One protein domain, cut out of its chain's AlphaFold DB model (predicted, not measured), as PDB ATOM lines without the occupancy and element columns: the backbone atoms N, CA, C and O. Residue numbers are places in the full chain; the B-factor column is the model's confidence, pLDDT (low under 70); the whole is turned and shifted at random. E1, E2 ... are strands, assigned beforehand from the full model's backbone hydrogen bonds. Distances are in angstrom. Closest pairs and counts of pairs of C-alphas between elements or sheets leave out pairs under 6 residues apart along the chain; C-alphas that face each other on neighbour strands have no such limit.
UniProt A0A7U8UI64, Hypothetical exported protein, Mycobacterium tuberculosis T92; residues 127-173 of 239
ATOM      1  N   VAL A 127     135.665 169.490 207.733       94.75
ATOM      2  CA  VAL A 127     135.923 169.204 206.317       94.75
ATOM      3  C   VAL A 127     134.756 168.398 205.758       94.75
ATOM      4  O   VAL A 127     134.604 167.220 206.092       94.75
ATOM      5  N   VAL A 128     133.934 169.026 204.922       95.12
ATOM      6  CA  VAL A 128     132.726 168.429 204.336       95.12
ATOM      7  C   VAL A 128     132.873 168.376 202.821       95.12
ATOM      8  O   VAL A 128     133.273 169.354 202.200       95.12
ATOM      9  N   GLY A 129     132.561 167.221 202.233       93.94
ATOM     10  CA  GLY A 129     132.540 167.016 200.787       93.94
ATOM     11  C   GLY A 129     131.128 166.698 200.310       93.94
ATOM     12  O   GLY A 129     130.506 165.775 200.836       93.94
ATOM     13  N   VAL A 130     130.627 167.435 199.322       95.69
ATOM     14  CA  VAL A 130     129.302 167.228 198.725       95.69
ATOM     15  C   VAL A 130     129.471 166.802 197.272       95.69
ATOM     16  O   VAL A 130     129.967 167.566 196.448       95.69
ATOM     17  N   ALA A 131     129.051 165.576 196.955       94.56
ATOM     18  CA  ALA A 131     129.029 165.058 195.590       94.56
ATOM     19  C   ALA A 131     127.683 165.367 194.921       94.56
ATOM     20  O   ALA A 131     126.631 164.997 195.445       94.56
ATOM     21  N   SER A 132     127.707 165.994 193.746       93.25
ATOM     22  CA  SER A 132     126.512 166.328 192.969       93.25
ATOM     23  C   SER A 132     126.476 165.540 191.662       93.25
ATOM     24  O   SER A 132     127.206 165.848 190.719       93.25
ATOM     25  N   ILE A 133     125.616 164.512 191.596       90.81
ATOM     26  CA  ILE A 133     125.476 163.628 190.419       90.81
ATOM     27  C   ILE A 133     125.092 164.423 189.167       90.81
ATOM     28  O   ILE A 133     125.656 164.186 188.104       90.81
ATOM     29  N   SER A 134     124.179 165.387 189.300       92.12
ATOM     30  CA  SER A 134     123.689 166.201 188.183       92.12
ATOM     31  C   SER A 134     124.688 167.253 187.705       92.12
ATOM     32  O   SER A 134     124.688 167.587 186.524       92.12
ATOM     33  N   GLN A 135     125.521 167.787 188.602       90.44
ATOM     34  CA  GLN A 135     126.505 168.821 188.257       90.44
ATOM     35  C   GLN A 135     127.875 168.242 187.894       90.44
ATOM     36  O   GLN A 135     128.720 168.973 187.388       90.44
ATOM     37  N   HIS A 136     128.104 166.944 188.119       91.38
ATOM     38  CA  HIS A 136     129.415 166.315 187.936       91.38
ATOM     39  C   HIS A 136     130.516 167.012 188.756       91.38
ATOM     40  O   HIS A 136     131.627 167.250 188.277       91.38
ATOM     41  N   THR A 137     130.194 167.356 190.006       91.38
ATOM     42  CA  THR A 137     131.089 168.069 190.928       91.38
ATOM     43  C   THR A 137     131.199 167.375 192.282       91.38
ATOM     44  O   THR A 137     130.308 166.647 192.725       91.38
ATOM     45  N   PHE A 138     132.325 167.617 192.944       92.94
ATOM     46  CA  PHE A 138     132.588 167.315 194.340       92.94
ATOM     47  C   PHE A 138     133.082 168.596 195.014       92.94
ATOM     48  O   PHE A 138     134.214 169.023 194.786       92.94
ATOM     49  N   THR A 139     132.228 169.226 195.814       92.69
ATOM     50  CA  THR A 139     132.535 170.496 196.481       92.69
ATOM     51  C   THR A 139     133.058 170.236 197.881       92.69
ATOM     52  O   THR A 139     132.406 169.539 198.660       92.69
ATOM     53  N   VAL A 140     134.223 170.787 198.212       92.81
ATOM     54  CA  VAL A 140     134.824 170.703 199.544       92.81
ATOM     55  C   VAL A 140     134.734 172.040 200.253       92.81
ATOM     56  O   VAL A 140     135.150 173.066 199.721       92.81
ATOM     57  N   SER A 141     134.259 171.995 201.494       92.12
ATOM     58  CA  SER A 141     134.344 173.105 202.431       92.12
ATOM     59  C   SER A 141     135.131 172.722 203.680       92.12
ATOM     60  O   SER A 141     135.110 171.571 204.127       92.12
ATOM     61  N   ILE A 142     135.844 173.698 204.232       93.19
ATOM     62  CA  ILE A 142     136.582 173.624 205.490       93.19
ATOM     63  C   ILE A 142     135.995 174.695 206.406       93.19
ATOM     64  O   ILE A 142     136.004 175.877 206.079       93.19
ATOM     65  N   ASP A 143     135.410 174.274 207.527       92.00
ATOM     66  CA  ASP A 143     134.723 175.161 208.478       92.00
ATOM     67  C   ASP A 143     133.627 176.028 207.827       92.00
ATOM     68  O   ASP A 143     133.350 177.151 208.246       92.00
ATOM     69  N   GLY A 144     132.976 175.478 206.796       88.31
ATOM     70  CA  GLY A 144     131.917 176.144 206.037       88.31
ATOM     71  C   GLY A 144     132.408 177.066 204.918       88.31
ATOM     72  O   GLY A 144     131.575 177.611 204.198       88.31
ATOM     73  N   VAL A 145     133.721 177.218 204.734       89.19
ATOM     74  CA  VAL A 145     134.317 177.976 203.625       89.19
ATOM     75  C   VAL A 145     134.700 177.007 202.513       89.19
ATOM     76  O   VAL A 145     135.409 176.038 202.766       89.19
ATOM     77  N   GLU A 146     134.215 177.227 201.290       86.25
ATOM     78  CA  GLU A 146     134.612 176.420 200.130       86.25
ATOM     79  C   GLU A 146     136.091 176.674 199.811       86.25
ATOM     80  O   GLU A 146     136.492 177.804 199.547       86.25
ATOM     81  N   GLU A 147     136.919 175.630 199.889       79.00
ATOM     82  CA  GLU A 147     138.371 175.741 199.716       79.00
ATOM     83  C   GLU A 147     138.902 174.653 198.781       79.00
ATOM     84  O   GLU A 147     138.691 173.453 198.985       79.00
ATOM     85  N   GLY A 148     139.626 175.081 197.744       69.81
ATOM     86  CA  GLY A 148     140.263 174.218 196.750       69.81
ATOM     87  C   GLY A 148     141.790 174.360 196.752       69.81
ATOM     88  O   GLY A 148     142.333 175.302 197.332       69.81
ATOM     89  N   PRO A 149     142.528 173.429 196.120       65.25
ATOM     90  CA  PRO A 149     143.977 173.546 196.007       65.25
ATOM     91  C   PRO A 149     144.364 174.818 195.221       65.25
ATOM     92  O   PRO A 149     143.879 175.001 194.104       65.25
ATOM     93  N   PRO A 150     145.256 175.677 195.750       61.38
ATOM     94  CA  PRO A 150     145.743 176.845 195.021       61.38
ATOM     95  C   PRO A 150     146.731 176.459 193.901       61.38
ATOM     96  O   PRO A 150     147.422 175.442 194.018       61.38
ATOM     97  N   PRO A 151     146.905 177.308 192.868       58.34
ATOM     98  CA  PRO A 151     146.101 178.486 192.533       58.34
ATOM     99  C   PRO A 151     144.840 178.102 191.736       58.34
ATOM    100  O   PRO A 151     144.851 177.065 191.067       58.34
ATOM    101  N   PRO A 152     143.796 178.953 191.716       60.19
ATOM    102  CA  PRO A 152     142.734 178.827 190.727       60.19
ATOM    103  C   PRO A 152     143.383 178.899 189.342       60.19
ATOM    104  O   PRO A 152     143.892 179.937 188.913       60.19
ATOM    105  N   LEU A 153     143.464 177.750 188.669       63.06
ATOM    106  CA  LEU A 153     143.936 177.702 187.294       63.06
ATOM    107  C   LEU A 153     142.953 178.529 186.456       63.06
ATOM    108  O   LEU A 153     141.746 178.393 186.665       63.06
ATOM    109  N   PRO A 154     143.423 179.367 185.513       67.62
ATOM    110  CA  PRO A 154     142.519 180.072 184.619       67.62
ATOM    111  C   PRO A 154     141.601 179.054 183.944       67.62
ATOM    112  O   PRO A 154     142.067 178.138 183.259       67.62
ATOM    113  N   ALA A 155     140.302 179.196 184.197       63.47
ATOM    114  CA  ALA A 155     139.291 178.275 183.719       63.47
ATOM    115  C   ALA A 155     139.305 178.267 182.187       63.47
ATOM    116  O   ALA A 155     139.105 179.316 181.562       63.47
ATOM    117  N   PRO A 156     139.526 177.118 181.532       69.62
ATOM    118  CA  PRO A 156     139.238 177.025 180.115       69.62
ATOM    119  C   PRO A 156     137.747 177.320 179.922       69.62
ATOM    120  O   PRO A 156     136.912 176.677 180.548       69.62
ATOM    121  N   HIS A 157     137.399 178.252 179.034       66.44
ATOM    122  CA  HIS A 157     136.014 178.690 178.776       66.44
ATOM    123  C   HIS A 157     135.036 177.557 178.391       66.44
ATOM    124  O   HIS A 157     133.829 177.765 178.375       66.44
ATOM    125  N   HIS A 158     135.546 176.367 178.059       73.44
ATOM    126  CA  HIS A 158     134.760 175.176 177.733       73.44
ATOM    127  C   HIS A 158     134.582 174.206 178.914       73.44
ATOM    128  O   HIS A 158     133.962 173.158 178.744       73.44
ATOM    129  N   ARG A 159     135.152 174.495 180.090       72.81
ATOM    130  CA  ARG A 159     135.076 173.625 181.267       72.81
ATOM    131  C   ARG A 159     134.353 174.329 182.405       72.81
ATOM    132  O   ARG A 159     134.940 175.118 183.138       72.81
ATOM    133  N   VAL A 160     133.071 174.011 182.528       71.81
ATOM    134  CA  VAL A 160     132.196 174.486 183.606       71.81
ATOM    135  C   VAL A 160     132.788 174.074 184.965       71.81
ATOM    136  O   VAL A 160     133.379 172.997 185.066       71.81
ATOM    137  N   HIS A 161     132.668 174.937 185.977       78.75
ATOM    138  CA  HIS A 161     133.152 174.749 187.355       78.75
ATOM    139  C   HIS A 161     134.670 174.747 187.583       78.75
ATOM    140  O   HIS A 161     135.122 174.702 188.725       78.75
ATOM    141  N   PHE A 162     135.499 174.829 186.538       74.81
ATOM    142  CA  PHE A 162     136.939 174.996 186.748       74.81
ATOM    143  C   PHE A 162     137.231 176.405 187.280       74.81
ATOM    144  O   PHE A 162     136.780 177.384 186.698       74.81
ATOM    145  N   GLY A 163     138.023 176.499 188.351       74.75
ATOM    146  CA  GLY A 163     138.429 177.778 188.950       74.75
ATOM    147  C   GLY A 163     137.465 178.337 190.001       74.75
ATOM    148  O   GLY A 163     137.759 179.388 190.560       74.75
ATOM    149  N   GLU A 164     136.357 177.647 190.282       82.81
ATOM    150  CA  GLU A 164     135.524 177.896 191.464       82.81
ATOM    151  C   GLU A 164     136.224 177.315 192.707       82.81
ATOM    152  O   GLU A 164     136.736 176.191 192.674       82.81
ATOM    153  N   ASP A 165     136.285 178.082 193.798       84.31
ATOM    154  CA  ASP A 165     136.938 177.636 195.031       84.31
ATOM    155  C   ASP A 165     136.185 176.446 195.638       84.31
ATOM    156  O   ASP A 165     134.962 176.406 195.669       84.31
ATOM    157  N   GLY A 166     136.920 175.421 196.073       85.06
ATOM    158  CA  GLY A 166     136.347 174.204 196.659       85.06
ATOM    159  C   GLY A 166     135.627 173.270 195.687       85.06
ATOM    160  O   GLY A 166     135.453 172.095 196.017       85.06
ATOM    161  N   VAL A 167     135.268 173.717 194.482       89.12
ATOM    162  CA  VAL A 167     134.558 172.896 193.497       89.12
ATOM    163  C   VAL A 167     135.546 172.090 192.661       89.12
ATOM    164  O   VAL A 167     136.353 172.618 191.895       89.12
ATOM    165  N   MET A 168     135.470 170.767 192.785       88.69
ATOM    166  CA  MET A 168     136.251 169.845 191.968       88.69
ATOM    167  C   MET A 168     135.349 169.153 190.946       88.69
ATOM    168  O   MET A 168     134.338 168.569 191.328       88.69
ATOM    169  N   PRO A 169     135.715 169.138 189.657       89.44
ATOM    170  CA  PRO A 169     135.074 168.265 188.683       89.44
ATOM    171  C   PRO A 169     135.203 166.803 189.121       89.44
ATOM    172  O   PRO A 169     136.300 166.345 189.454       89.44
ATOM    173  N   ALA A 170     134.096 166.070 189.110       89.19
ATOM    174  CA  ALA A 170     134.028 164.694 189.575       89.19
ATOM    175  C   ALA A 170     133.178 163.830 188.639       89.19
ATOM    176  O   ALA A 170     132.184 164.273 188.066       89.19
ATOM    177  N   SER A 171     133.572 162.566 188.500       91.00
ATOM    178  CA  SER A 171     132.798 161.551 187.791       91.00
ATOM    179  C   SER A 171     132.315 160.519 188.800       91.00
ATOM    180  O   SER A 171     133.110 159.969 189.562       91.00
ATOM    181  N   MET A 172     131.002 160.305 188.825       92.81
ATOM    182  CA  MET A 172     130.331 159.351 189.705       92.81
ATOM    183  C   MET A 172     130.001 158.075 188.929       92.81
ATOM    184  O   MET A 172     130.246 157.982 187.726       92.81
ATOM    185  N   GLY A 173     129.457 157.083 189.632       87.12
ATOM    186  CA  GLY A 173     129.064 155.810 189.043       87.12
ATOM    187  C   GLY A 173     128.161 155.971 187.816       87.12
ATOM    188  O   GLY A 173     127.252 156.807 187.810       87.12
TER     189      GLY A 173
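This is residues 127 to 173 of the 239 residues of the protein "Hypothetical exported protein" of Mycobacterium tuberculosis T92 (UniProt A0A7U8UI64). This is a small flat piece with little regular structure: a hairpin of two six-residue strands, E1 and E2, with the short E3 beside E2, and a wide loop, residues 143 to 166, swinging out past E3. The printed part has 47 residues, 15 of them in named strands; it is all strand, in the order E1, E2, E3, with no named helix. The antiparallel sheet E1 - E2 - E3 is a meander, each strand the neighbour of the one before. It is compact, with a radius of gyration of the C-alphas of 10.7 A and spans of 30 by 28 by 11 A.

Start at edge strand E1, residues 127 to 132; a tight link leads to inner strand E2, residues 137 to 142, antiparallel at 163 degrees. Look for N 130 and O 139, 2.8 A apart, within hydrogen-bond range. E2 forms another hairpin with edge strand E3, residues 167 to 169, at 151 degrees; N 138 and O 168 are 2.8 A apart, within hydrogen-bond range.

Find C-alpha 127 at (135.923, 169.204, 206.317), where E1 begins; it runs 16.6 A. E2 runs 16.5 A. E3 runs 6.7 A to C-alpha 169 at (135.074, 168.265, 188.683).

The C-alphas farthest apart, Asp 143 and His 158, are 30.7 A apart. The printed part has no cut; the link from E2 to E3 is long, and in it residues 148 to 157 have pLDDT under 70.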